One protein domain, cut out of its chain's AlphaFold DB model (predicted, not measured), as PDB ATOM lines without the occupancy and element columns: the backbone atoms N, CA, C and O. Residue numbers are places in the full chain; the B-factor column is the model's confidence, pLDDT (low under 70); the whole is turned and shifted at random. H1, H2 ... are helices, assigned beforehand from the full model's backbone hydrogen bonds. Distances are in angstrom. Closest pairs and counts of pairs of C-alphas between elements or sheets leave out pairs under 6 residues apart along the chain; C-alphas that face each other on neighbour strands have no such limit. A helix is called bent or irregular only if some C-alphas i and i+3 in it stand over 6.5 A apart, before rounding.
ATOM      1  N   THR A   5      26.810 -51.705 114.256       54.97
ATOM      2  CA  THR A   5      25.861 -52.691 113.708       54.97
ATOM      3  C   THR A   5      25.308 -53.659 114.756       54.97
ATOM      4  O   THR A   5      24.185 -54.131 114.604       54.97
ATOM      5  N   SER A   6      26.033 -53.923 115.850       64.19
ATOM      6  CA  SER A   6      25.568 -54.836 116.907       64.19
ATOM      7  C   SER A   6      24.500 -54.209 117.809       64.19
ATOM      8  O   SER A   6      23.549 -54.880 118.195       64.19
ATOM      9  N   SER A   7      24.609 -52.914 118.116       72.56
ATOM     10  CA  SER A   7      23.679 -52.232 119.024       72.56
ATOM     11  C   SER A   7      22.307 -51.990 118.393       72.56
ATOM     12  O   SER A   7      21.294 -52.180 119.066       72.56
ATOM     13  N   GLN A   8      22.260 -51.635 117.105       76.00
ATOM     14  CA  GLN A   8      21.006 -51.493 116.364       76.00
ATOM     15  C   GLN A   8      20.308 -52.850 116.204       76.00
ATOM     16  O   GLN A   8      19.139 -52.973 116.555       76.00
ATOM     17  N   SER A   9      21.050 -53.895 115.819       83.25
ATOM     18  CA  SER A   9      20.508 -55.255 115.715       83.25
ATOM     19  C   SER A   9      19.946 -55.773 117.046       83.25
ATOM     20  O   SER A   9      18.871 -56.371 117.059       83.25
ATOM     21  N   CYS A  10      20.605 -55.497 118.179       82.69
ATOM     22  CA  CYS A  10      20.075 -55.847 119.501       82.69
ATOM     23  C   CYS A  10      18.780 -55.092 119.849       82.69
ATOM     24  O   CYS A  10      17.896 -55.664 120.487       82.69
ATOM     25  N   ARG A  11      18.646 -53.820 119.445       86.31
ATOM     26  CA  ARG A  11      17.414 -53.037 119.655       86.31
ATOM     27  C   ARG A  11      16.260 -53.569 118.816       86.31
ATOM     28  O   ARG A  11      15.156 -53.693 119.341       86.31
ATOM     29  N   ASP A  12      16.526 -53.920 117.565       89.25
ATOM     30  CA  ASP A  12      15.522 -54.480 116.659       89.25
ATOM     31  C   ASP A  12      15.041 -55.849 117.163       89.25
ATOM     32  O   ASP A  12      13.841 -56.115 117.208       89.25
ATOM     33  N   LEU A  13      15.967 -56.682 117.648       89.06
ATOM     34  CA  LEU A  13      15.656 -57.987 118.230       89.06
ATOM     35  C   LEU A  13      14.845 -57.854 119.530       89.06
ATOM     36  O   LEU A  13      13.864 -58.570 119.722       89.06
ATOM     37  N   LEU A  14      15.182 -56.888 120.391       89.75
ATOM     38  CA  LEU A  14      14.385 -56.570 121.580       89.75
ATOM     39  C   LEU A  14      12.983 -56.056 121.213       89.75
ATOM     40  O   LEU A  14      12.010 -56.398 121.883       89.75
ATOM     41  N   GLY A  15      12.872 -55.245 120.158       92.19
ATOM     42  CA  GLY A  15      11.594 -54.779 119.621       92.19
ATOM     43  C   GLY A  15      10.721 -55.940 119.145       92.19
ATOM     44  O   GLY A  15       9.574 -56.052 119.567       92.19
ATOM     45  N   ALA A  16      11.292 -56.852 118.357       91.38
ATOM     46  CA  ALA A  16      10.603 -58.046 117.875       91.38
ATOM     47  C   ALA A  16      10.140 -58.962 119.020       91.38
ATOM     48  O   ALA A  16       9.004 -59.431 119.005       91.38
ATOM     49  N   ILE A  17      10.976 -59.159 120.050       91.00
ATOM     50  CA  ILE A  17      10.599 -59.925 121.250       91.00
ATOM     51  C   ILE A  17       9.394 -59.284 121.944       91.00
ATOM     52  O   ILE A  17       8.449 -59.987 122.293       91.00
ATOM     53  N   LYS A  18       9.393 -57.957 122.130       90.81
ATOM     54  CA  LYS A  18       8.261 -57.251 122.751       90.81
ATOM     55  C   LYS A  18       6.973 -57.432 121.954       90.81
ATOM     56  O   LYS A  18       5.945 -57.733 122.550       90.81
ATOM     57  N   THR A  19       7.032 -57.295 120.632       91.69
ATOM     58  CA  THR A  19       5.870 -57.523 119.762       91.69
ATOM     59  C   THR A  19       5.351 -58.951 119.904       91.69
ATOM     60  O   THR A  19       4.165 -59.147 120.146       91.69
ATOM     61  N   GLN A  20       6.240 -59.947 119.865       90.31
ATOM     62  CA  GLN A  20       5.856 -61.353 119.987       90.31
ATOM     63  C   GLN A  20       5.240 -61.686 121.357       90.31
ATOM     64  O   GLN A  20       4.346 -62.528 121.447       90.31
ATOM     65  N   ILE A  21       5.701 -61.032 122.428       86.88
ATOM     66  CA  ILE A  21       5.100 -61.151 123.763       86.88
ATOM     67  C   ILE A  21       3.664 -60.617 123.742       86.88
ATOM     68  O   ILE A  21       2.757 -61.338 124.146       86.88
ATOM     69  N   LEU A  22       3.446 -59.410 123.211       84.88
ATOM     70  CA  LEU A  22       2.115 -58.793 123.147       84.88
ATOM     71  C   LEU A  22       1.134 -59.604 122.287       84.88
ATOM     72  O   LEU A  22      -0.030 -59.780 122.653       84.88
ATOM     73  N   GLU A  23       1.601 -60.139 121.159       84.44
ATOM     74  CA  GLU A  23       0.801 -61.022 120.305       84.44
ATOM     75  C   GLU A  23       0.394 -62.297 121.050       84.44
ATOM     76  O   GLU A  23      -0.775 -62.682 121.030       84.44
ATOM     77  N   ARG A  24       1.329 -62.933 121.769       81.56
ATOM     78  CA  ARG A  24       1.030 -64.125 122.576       81.56
ATOM     79  C   ARG A  24       0.062 -63.830 123.713       81.56
ATOM     80  O   ARG A  24      -0.858 -64.615 123.923       81.56
ATOM     81  N   GLU A  25       0.244 -62.721 124.423       77.69
ATOM     82  CA  GLU A  25      -0.688 -62.282 125.467       77.69
ATOM     83  C   GLU A  25      -2.097 -62.084 124.902       77.69
ATOM     84  O   GLU A  25      -3.070 -62.535 125.505       77.69
ATOM     85  N   THR A  26      -2.205 -61.487 123.712       79.75
ATOM     86  CA  THR A  26      -3.486 -61.299 123.018       79.75
ATOM     87  C   THR A  26      -4.135 -62.639 122.676       79.75
ATOM     88  O   THR A  26      -5.303 -62.849 122.993       79.75
ATOM     89  N   VAL A  27      -3.375 -63.578 122.104       81.62
ATOM     90  CA  VAL A  27      -3.883 -64.913 121.745       81.62
ATOM     91  C   VAL A  27      -4.362 -65.681 122.977       81.62
ATOM     92  O   VAL A  27      -5.460 -66.234 122.961       81.62
ATOM     93  N   ILE A  28      -3.575 -65.698 124.056       78.44
ATOM     94  CA  ILE A  28      -3.947 -66.361 125.316       78.44
ATOM     95  C   ILE A  28      -5.222 -65.734 125.879       78.44
ATOM     96  O   ILE A  28      -6.135 -66.447 126.301       78.44
ATOM     97  N   TYR A  29      -5.297 -64.402 125.863       75.75
ATOM     98  CA  TYR A  29      -6.468 -63.685 126.342       75.75
ATOM     99  C   TYR A  29      -7.719 -64.073 125.555       75.75
ATOM    100  O   TYR A  29      -8.736 -64.378 126.167       75.75
ATOM    101  N   GLU A  30      -7.647 -64.116 124.225       79.56
ATOM    102  CA  GLU A  30      -8.781 -64.496 123.378       79.56
ATOM    103  C   GLU A  30      -9.175 -65.969 123.543       79.56
ATOM    104  O   GLU A  30     -10.365 -66.273 123.620       79.56
ATOM    105  N   GLN A  31      -8.203 -66.875 123.683       86.56
ATOM    106  CA  GLN A  31      -8.451 -68.308 123.889       86.56
ATOM    107  C   GLN A  31      -9.165 -68.618 125.207       86.56
ATOM    108  O   GLN A  31      -9.981 -69.540 125.263       86.56
ATOM    109  N   HIS A  32      -8.858 -67.867 126.265       84.56
ATOM    110  CA  HIS A  32      -9.407 -68.099 127.603       84.56
ATOM    111  C   HIS A  32     -10.490 -67.095 128.006       84.56
ATOM    112  O   HIS A  32     -10.979 -67.121 129.140       84.56
ATOM    113  N   TYR A  33     -10.884 -66.215 127.085       81.94
ATOM    114  CA  TYR A  33     -11.778 -65.103 127.379       81.94
ATOM    115  C   TYR A  33     -13.140 -65.563 127.903       81.94
ATOM    116  O   TYR A  33     -13.635 -65.058 128.910       81.94
ATOM    117  N   VAL A  34     -13.738 -66.561 127.249       84.56
ATOM    118  CA  VAL A  34     -15.068 -67.077 127.606       84.56
ATOM    119  C   VAL A  34     -15.057 -67.686 129.008       84.56
ATOM    120  O   VAL A  34     -15.963 -67.432 129.807       84.56
ATOM    121  N   GLN A  35     -14.018 -68.458 129.334       87.81
ATOM    122  CA  GLN A  35     -13.848 -69.052 130.658       87.81
ATOM    123  C   GLN A  35     -13.661 -67.965 131.719       87.81
ATOM    124  O   GLN A  35     -14.272 -68.040 132.784       87.81
ATOM    125  N   TYR A  36     -12.881 -66.928 131.410       87.25
ATOM    126  CA  TYR A  36     -12.678 -65.796 132.310       87.25
ATOM    127  C   TYR A  36     -13.983 -65.032 132.590       87.25
ATOM    128  O   TYR A  36     -14.327 -64.809 133.751       87.25
ATOM    129  N   CYS A  37     -14.775 -64.711 131.561       84.94
ATOM    130  CA  CYS A  37     -16.092 -64.088 131.747       84.94
ATOM    131  C   CYS A  37     -17.058 -64.974 132.543       84.94
ATOM    132  O   CYS A  37     -17.827 -64.468 133.360       84.94
ATOM    133  N   SER A  38     -17.005 -66.292 132.337       89.88
ATOM    134  CA  SER A  38     -17.830 -67.247 133.086       89.88
ATOM    135  C   SER A  38     -17.468 -67.256 134.575       89.88
ATOM    136  O   SER A  38     -18.358 -67.251 135.428       89.88
ATOM    137  N   LEU A  39     -16.170 -67.196 134.897       91.50
ATOM    138  CA  LEU A  39     -15.684 -67.087 136.272       91.50
ATOM    139  C   LEU A  39     -16.120 -65.768 136.926       91.50
ATOM    140  O   LEU A  39     -16.615 -65.782 138.051       91.50
ATOM    141  N   LEU A  40     -16.008 -64.644 136.211       91.31
ATOM    142  CA  LEU A  40     -16.510 -63.349 136.684       91.31
ATOM    143  C   LEU A  40     -18.013 -63.404 136.980       91.31
ATOM    144  O   LEU A  40     -18.446 -62.916 138.021       91.31
ATOM    145  N   GLY A  41     -18.801 -64.039 136.108       90.94
ATOM    146  CA  GLY A  41     -20.227 -64.269 136.345       90.94
ATOM    147  C   GLY A  41     -20.489 -65.064 137.626       90.94
ATOM    148  O   GLY A  41     -21.327 -64.669 138.433       90.94
ATOM    149  N   ALA A  42     -19.722 -66.132 137.863       93.50
ATOM    150  CA  ALA A  42     -19.831 -66.927 139.086       93.50
ATOM    151  C   ALA A  42     -19.501 -66.108 140.347       93.50
ATOM    152  O   ALA A  42     -20.239 -66.180 141.330       93.50
ATOM    153  N   TYR A  43     -18.448 -65.284 140.311       93.81
ATOM    154  CA  TYR A  43     -18.110 -64.371 141.408       93.81
ATOM    155  C   TYR A  43     -19.213 -63.350 141.681       93.81
ATOM    156  O   TYR A  43     -19.601 -63.153 142.831       93.81
ATOM    157  N   VAL A  44     -19.758 -62.741 140.628       92.00
ATOM    158  CA  VAL A  44     -20.866 -61.783 140.723       92.00
ATOM    159  C   VAL A  44     -22.085 -62.426 141.372       92.00
ATOM    160  O   VAL A  44     -22.653 -61.853 142.300       92.00
ATOM    161  N   THR A  45     -22.471 -63.620 140.920       92.44
ATOM    162  CA  THR A  45     -23.590 -64.378 141.491       92.44
ATOM    163  C   THR A  45     -23.337 -64.728 142.954       92.44
ATOM    164  O   THR A  45     -24.208 -64.497 143.786       92.44
ATOM    165  N   ALA A  46     -22.139 -65.208 143.292       93.12
ATOM    166  CA  ALA A  46     -21.799 -65.578 144.662       93.12
ATOM    167  C   ALA A  46     -21.826 -64.382 145.631       93.12
ATOM    168  O   ALA A  46     -22.269 -64.539 146.769       93.12
ATOM    169  N   ILE A  47     -21.391 -63.192 145.195       91.62
ATOM    170  CA  ILE A  47     -21.487 -61.954 145.991       91.62
ATOM    171  C   ILE A  47     -22.942 -61.476 146.079       91.62
ATOM    172  O   ILE A  47     -23.414 -61.109 147.156       91.62
ATOM    173  N   ARG A  48     -23.667 -61.463 144.953       91.62
ATOM    174  CA  ARG A  48     -25.071 -61.029 144.900       91.62
ATOM    175  C   ARG A  48     -25.931 -61.849 145.854       91.62
ATOM    176  O   ARG A  48     -26.687 -61.255 146.618       91.62
ATOM    177  N   ASP A  49     -25.759 -63.166 145.837       93.19
ATOM    178  CA  ASP A  49     -26.570 -64.123 146.594       93.19
ATOM    179  C   ASP A  49     -26.025 -64.367 148.022       93.19
ATOM    180  O   ASP A  49     -26.460 -65.293 148.701       93.19
ATOM    181  N   ASP A  50     -25.064 -63.550 148.484       90.81
ATOM    182  CA  ASP A  50     -24.456 -63.607 149.826       90.81
ATOM    183  C   ASP A  50     -23.838 -64.974 150.193       90.81
ATOM    184  O   ASP A  50     -23.690 -65.326 151.369       90.81
ATOM    185  N   LEU A  51     -23.436 -65.739 149.172       92.62
ATOM    186  CA  LEU A  51     -22.690 -66.990 149.323       92.62
ATOM    187  C   LEU A  51     -21.241 -66.721 149.727       92.62
ATOM    188  O   LEU A  51     -20.664 -67.508 150.472       92.62
ATOM    189  N   ILE A  52     -20.671 -65.610 149.249       91.25
ATOM    190  CA  ILE A  52     -19.388 -65.084 149.714       91.25
ATOM    191  C   ILE A  52     -19.574 -63.651 150.206       91.25
ATOM    192  O   ILE A  52     -20.068 -62.779 149.494       91.25
ATOM    193  N   THR A  53     -19.161 -63.399 151.444       91.25
ATOM    194  CA  THR A  53     -19.207 -62.071 152.067       91.25
ATOM    195  C   THR A  53     -17.892 -61.793 152.784       91.25
ATOM    196  O   THR A  53     -17.144 -62.725 153.101       91.25
ATOM    197  N   ARG A  54     -17.618 -60.515 153.085       90.38
ATOM    198  CA  ARG A  54     -16.436 -60.109 153.867       90.38
ATOM    199  C   ARG A  54     -16.353 -60.815 155.222       90.38
ATOM    200  O   ARG A  54     -15.261 -61.097 155.686       90.38
ATOM    201  N   GLU A  55     -17.498 -61.108 155.830       89.88
ATOM    202  CA  GLU A  55     -17.585 -61.682 157.177       89.88
ATOM    203  C   GLU A  55     -17.470 -63.209 157.188       89.88
ATOM    204  O   GLU A  55     -16.925 -63.781 158.127       89.88
ATOM    205  N   ARG A  56     -17.988 -63.888 156.155       88.69
ATOM    206  CA  ARG A  56     -18.037 -65.360 156.108       88.69
ATOM    207  C   ARG A  56     -16.844 -65.969 155.389       88.69
ATOM    208  O   ARG A  56     -16.324 -66.999 155.810       88.69
ATOM    209  N   ASN A  57     -16.425 -65.355 154.283       91.12
ATOM    210  CA  ASN A  57     -15.414 -65.900 153.379       91.12
ATOM    211  C   ASN A  57     -14.512 -64.776 152.866       91.12
ATOM    212  O   ASN A  57     -14.403 -64.564 151.658       91.12
ATOM    213  N   GLN A  58     -13.870 -64.060 153.794       91.94
ATOM    214  CA  GLN A  58     -13.101 -62.848 153.509       91.94
ATOM    215  C   GLN A  58     -12.147 -63.003 152.316       91.94
ATOM    216  O   GLN A  58     -12.224 -62.223 151.374       91.94
ATOM    217  N   MET A  59     -11.313 -64.045 152.309       94.12
ATOM    218  CA  MET A  59     -10.340 -64.267 151.234       94.12
ATOM    219  C   MET A  59     -11.008 -64.472 149.865       94.12
ATOM    220  O   MET A  59     -10.565 -63.908 148.871       94.12
ATOM    221  N   MET A  60     -12.100 -65.242 149.801       92.44
ATOM    222  CA  MET A  60     -12.828 -65.444 148.542       92.44
ATOM    223  C   MET A  60     -13.525 -64.170 148.077       92.44
ATOM    224  O   MET A  60     -13.545 -63.890 146.882       92.44
ATOM    225  N   PHE A  61     -14.067 -63.386 149.011       92.56
ATOM    226  CA  PHE A  61     -14.643 -62.085 148.703       92.56
ATOM    227  C   PHE A  61     -13.582 -61.126 148.147       92.56
ATOM    228  O   PHE A  61     -13.834 -60.465 147.147       92.56
ATOM    229  N   GLU A  62     -12.394 -61.068 148.753       93.25
ATOM    230  CA  GLU A  62     -11.285 -60.220 148.298       93.25
ATOM    231  C   GLU A  62     -10.792 -60.616 146.901       93.25
ATOM    232  O   GLU A  62     -10.620 -59.740 146.053       93.25
ATOM    233  N   ILE A  63     -10.642 -61.917 146.627       93.62
ATOM    234  CA  ILE A  63     -10.280 -62.425 145.294       93.62
ATOM    235  C   ILE A  63     -11.341 -62.022 144.265       93.62
ATOM    236  O   ILE A  63     -11.017 -61.436 143.232       93.62
ATOM    237  N   ALA A  64     -12.613 -62.296 144.556       92.88
ATOM    238  CA  ALA A  64     -13.717 -61.966 143.662       92.88
ATOM    239  C   ALA A  64     -13.807 -60.452 143.402       92.88
ATOM    240  O   ALA A  64     -13.919 -60.023 142.254       92.88
ATOM    241  N   ALA A  65     -13.701 -59.638 144.454       90.44
ATOM    242  CA  ALA A  65     -13.707 -58.182 144.373       90.44
ATOM    243  C   ALA A  65     -12.549 -57.649 143.521       90.44
ATOM    244  O   ALA A  65     -12.760 -56.783 142.669       90.44
ATOM    245  N   PHE A  66     -11.341 -58.178 143.730       92.19
ATOM    246  CA  PHE A  66     -10.152 -57.789 142.982       92.19
ATOM    247  C   PHE A  66     -10.288 -58.105 141.492       92.19
ATOM    248  O   PHE A  66     -10.079 -57.222 140.659       92.19
ATOM    249  N   GLU A  67     -10.690 -59.332 141.150       90.88
ATOM    250  CA  GLU A  67     -10.849 -59.769 139.759       90.88
ATOM    251  C   GLU A  67     -11.919 -58.956 139.024       90.88
ATOM    252  O   GLU A  67     -11.693 -58.477 137.908       90.88
ATOM    253  N   ILE A  68     -13.062 -58.717 139.674       90.50
ATOM    254  CA  ILE A  68     -14.121 -57.868 139.121       90.50
ATOM    255  C   ILE A  68     -13.598 -56.442 138.917       90.50
ATOM    256  O   ILE A  68     -13.784 -55.870 137.843       90.50
ATOM    257  N   GLY A  69     -12.905 -55.872 139.907       88.94
ATOM    258  CA  GLY A  69     -12.319 -54.535 139.808       88.94
ATOM    259  C   GLY A  69     -11.326 -54.411 138.651       88.94
ATOM    260  O   GLY A  69     -11.407 -53.466 137.864       88.94
ATOM    261  N   LYS A  70     -10.443 -55.402 138.484       87.69
ATOM    262  CA  LYS A  70      -9.475 -55.450 137.380       87.69
ATOM    263  C   LYS A  70     -10.144 -55.536 136.017       87.69
ATOM    264  O   LYS A  70      -9.725 -54.839 135.091       87.69
ATOM    265  N   PHE A  71     -11.203 -56.333 135.893       86.62
ATOM    266  CA  PHE A  71     -11.993 -56.383 134.668       86.62
ATOM    267  C   PHE A  71     -12.619 -55.018 134.349       86.62
ATOM    268  O   PHE A  71     -12.468 -54.522 133.232       86.62
ATOM    269  N   LEU A  72     -13.261 -54.374 135.330       85.19
ATOM    270  CA  LEU A  72     -13.879 -53.055 135.152       85.19
ATOM    271  C   LEU A  72     -12.855 -51.977 134.759       85.19
ATOM    272  O   LEU A  72     -13.127 -51.161 133.877       85.19
ATOM    273  N   GLU A  73     -11.674 -51.984 135.382       85.44
ATOM    274  CA  GLU A  73     -10.565 -51.081 135.055       85.44
ATOM    275  C   GLU A  73     -10.076 -51.294 133.616       85.44
ATOM    276  O   GLU A  73      -9.931 -50.332 132.858       85.44
ATOM    277  N   LYS A  74      -9.885 -52.553 133.204       81.00
ATOM    278  CA  LYS A  74      -9.453 -52.896 131.843       81.00
ATOM    279  C   LYS A  74     -10.461 -52.423 130.792       81.00
ATOM    280  O   LYS A  74     -10.058 -51.808 129.810       81.00
ATOM    281  N   GLN A  75     -11.759 -52.628 131.024       77.75
ATOM    282  CA  GLN A  75     -12.812 -52.185 130.097       77.75
ATOM    283  C   GLN A  75     -12.957 -50.660 130.017       77.75
ATOM    284  O   GLN A  75     -13.413 -50.136 129.005       77.75
ATOM    285  N   LYS A  76     -12.557 -49.925 131.062       75.94
ATOM    286  CA  LYS A  76     -12.521 -48.456 131.022       75.94
ATOM    287  C   LYS A  76     -11.442 -47.933 130.063       75.94
ATOM    288  O   LYS A  76     -11.633 -46.877 129.466       75.94
ATOM    289  N   ASN A  77     -10.336 -48.663 129.928       72.38
ATOM    290  CA  ASN A  77      -9.167 -48.243 129.155       72.38
ATOM    291  C   ASN A  77      -9.141 -48.803 127.720       72.38
ATOM    292  O   ASN A  77      -8.410 -48.274 126.885       72.38
ATOM    293  N   ASP A  78      -9.925 -49.842 127.419       68.75
ATOM    294  CA  ASP A  78      -9.940 -50.513 126.115       68.75
ATOM    295  C   ASP A  78     -11.149 -50.069 125.263       68.75
ATOM    296  O   ASP A  78     -12.303 -50.417 125.523       68.75
ATOM    297  N   THR A  79     -10.906 -49.248 124.238       60.00
ATOM    298  CA  THR A  79     -11.946 -48.644 123.382       60.00
ATOM    299  C   THR A  79     -12.382 -49.523 122.203       60.00
ATOM    300  O   THR A  79     -13.320 -49.157 121.496       60.00
ATOM    301  N   GLY A  80     -11.751 -50.682 121.982       60.22
ATOM    302  CA  GLY A  80     -11.940 -51.481 120.762       60.22
ATOM    303  C   GLY A  80     -13.126 -52.458 120.761       60.22
ATOM    304  O   GLY A  80     -13.658 -52.760 119.695       60.22
ATOM    305  N   LYS A  81     -13.576 -52.952 121.924       61.28
ATOM    306  CA  LYS A  81     -14.570 -54.048 122.024       61.28
ATOM    307  C   LYS A  81     -15.833 -53.655 122.826       61.28
ATOM    308  O   LYS A  81     -16.351 -54.406 123.642       61.28
ATOM    309  N   GLN A  82     -16.332 -52.435 122.613       59.72
ATOM    310  CA  GLN A  82     -17.201 -51.740 123.576       59.72
ATOM    311  C   GLN A  82     -18.604 -52.327 123.819       59.72
ATOM    312  O   GLN A  82     -19.047 -52.324 124.960       59.72
ATOM    313  N   LYS A  83     -19.364 -52.799 122.825       61.28
ATOM    314  CA  LYS A  83     -20.812 -53.010 123.060       61.28
ATOM    315  C   LYS A  83     -21.143 -54.182 123.986       61.28
ATOM    316  O   LYS A  83     -21.889 -54.003 124.943       61.28
ATOM    317  N   GLU A  84     -20.588 -55.359 123.730       63.75
ATOM    318  CA  GLU A  84     -20.876 -56.558 124.533       63.75
ATOM    319  C   GLU A  84     -20.290 -56.442 125.948       63.75
ATOM    320  O   GLU A  84     -20.875 -56.921 126.920       63.75
ATOM    321  N   PHE A  85     -19.170 -55.730 126.091       69.75
ATOM    322  CA  PHE A  85     -18.494 -55.577 127.378       69.75
ATOM    323  C   PHE A  85     -19.086 -54.477 128.241       69.75
ATOM    324  O   PHE A  85     -19.134 -54.645 129.455       69.75
ATOM    325  N   GLN A  86     -19.628 -53.413 127.647       70.56
ATOM    326  CA  GLN A  86     -20.429 -52.447 128.400       70.56
ATOM    327  C   GLN A  86     -21.678 -53.110 128.991       70.56
ATOM    328  O   GLN A  86     -22.006 -52.855 130.146       70.56
ATOM    329  N   ILE A  87     -22.310 -54.042 128.265       76.00
ATOM    330  CA  ILE A  87     -23.429 -54.830 128.802       76.00
ATOM    331  C   ILE A  87     -22.971 -55.678 129.997       76.00
ATOM    332  O   ILE A  87     -23.635 -55.676 131.032       76.00
ATOM    333  N   LEU A  88     -21.823 -56.360 129.902       75.38
ATOM    334  CA  LEU A  88     -21.295 -57.155 131.017       75.38
ATOM    335  C   LEU A  88     -20.966 -56.278 132.238       75.38
ATOM    336  O   LEU A  88     -21.328 -56.618 133.360       75.38
ATOM    337  N   VAL A  89     -20.336 -55.120 132.017       80.81
ATOM    338  CA  VAL A  89     -20.044 -54.113 133.052       80.81
ATOM    339  C   VAL A  89     -21.329 -53.630 133.724       80.81
ATOM    340  O   VAL A  89     -21.389 -53.552 134.951       80.81
ATOM    341  N   GLU A  90     -22.370 -53.331 132.947       82.38
ATOM    342  CA  GLU A  90     -23.672 -52.940 133.484       82.38
ATOM    343  C   GLU A  90     -24.321 -54.055 134.305       82.38
ATOM    344  O   GLU A  90     -24.836 -53.781 135.390       82.38
ATOM    345  N   ILE A  91     -24.291 -55.300 133.819       83.12
ATOM    346  CA  ILE A  91     -24.830 -56.463 134.537       83.12
ATOM    347  C   ILE A  91     -24.110 -56.637 135.872       83.12
ATOM    348  O   ILE A  91     -24.770 -56.811 136.895       83.12
ATOM    349  N   ILE A  92     -22.778 -56.549 135.880       83.81
ATOM    350  CA  ILE A  92     -21.954 -56.654 137.090       83.81
ATOM    351  C   ILE A  92     -22.339 -55.557 138.085       83.81
ATOM    352  O   ILE A  92     -22.679 -55.852 139.231       83.81
ATOM    353  N   ARG A  93     -22.355 -54.293 137.643       84.56
ATOM    354  CA  ARG A  93     -22.697 -53.149 138.502       84.56
ATOM    355  C   ARG A  93     -24.113 -53.256 139.067       84.56
ATOM    356  O   ARG A  93     -24.301 -53.040 140.259       84.56
ATOM    357  N   LYS A  94     -25.098 -53.635 138.246       85.06
ATOM    358  CA  LYS A  94     -26.494 -53.824 138.685       85.06
ATOM    359  C   LYS A  94     -26.648 -55.001 139.645       85.06
ATOM    360  O   LYS A  94     -27.432 -54.913 140.581       85.06
ATOM    361  N   SER A  95     -25.925 -56.094 139.411       81.62
ATOM    362  CA  SER A  95     -26.046 -57.316 140.215       81.62
ATOM    363  C   SER A  95     -25.414 -57.171 141.593       81.62
ATOM    364  O   SER A  95     -25.911 -57.750 142.549       81.62
ATOM    365  N   ILE A  96     -24.317 -56.423 141.696       80.88
ATOM    366  CA  ILE A  96     -23.564 -56.290 142.946       80.88
ATOM    367  C   ILE A  96     -23.967 -55.025 143.718       80.88
ATOM    368  O   ILE A  96     -23.890 -55.011 144.946       80.88
ATOM    369  N   GLY A  97     -24.446 -53.984 143.029       79.19
ATOM    370  CA  GLY A  97     -24.867 -52.732 143.658       79.19
ATOM    371  C   GLY A  97     -23.755 -52.130 144.521       79.19
ATOM    372  O   GLY A  97     -22.610 -52.041 144.087       79.19
TER     373      GLY A  97
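AT A GLANCE: This is residues 5 to 97 of the 102 residues of the protein "RPAP1_N domain-containing protein" of Caenorhabditis elegans (UniProt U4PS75). One long bent helix, H1, reaches out as a free arm, residues 5 to 35, from a small compact head where its second arm packs with the hairpin of H2 and H3. The printed part has 93 residues, three named helices in the order H1, H2, H3, no named strand: all helix. It is only just loose, close to extended (radius of gyration of the C-alphas 18.4 A), spanning 63 by 30 by 20 A.

HOW THE PARTS SIT: H1, residues 5 to 48, assigned as one helix by its hydrogen bonds, is bent: C-alphas 31 and 34 are 7.7 A apart. Its arms H1a, residues 5 to 31, and H1b, residues 34 to 48, stand at a steep tilt of 57 degrees. H2, residues 58 to 77, touches H1b with residues 61 to 68 alone, opposite ways at a steep tilt of 55 degrees; their closest C-alphas, Tyr 43 and Ala 64, are 5.5 A apart. H3, residues 82 to 97, touches H1b with residues 92 to 96 alone, the same way at a shallow 22 degrees; the closest C-alphas are Arg 48 and Ile 96, 5.3 A. H2 and H3 form a hairpin, closest at C-alphas Leu 72 and Val 89, 6.6 A. Every O i to N i+4 pair in H1a, H1b, H2 and H3 is within hydrogen-bond range.

IN THESE COORDINATES: H1a, 39.0 A long, begins at C-alpha 5 (25.861, -52.691, 113.708); H2 is 28.7 A long; H3 ends at C-alpha 97 (-24.867, -52.732, 143.658).

THE WHOLE: The printed part has no cut and no long link. Residues 5 to 6 and 78 to 85 have pLDDT under 70.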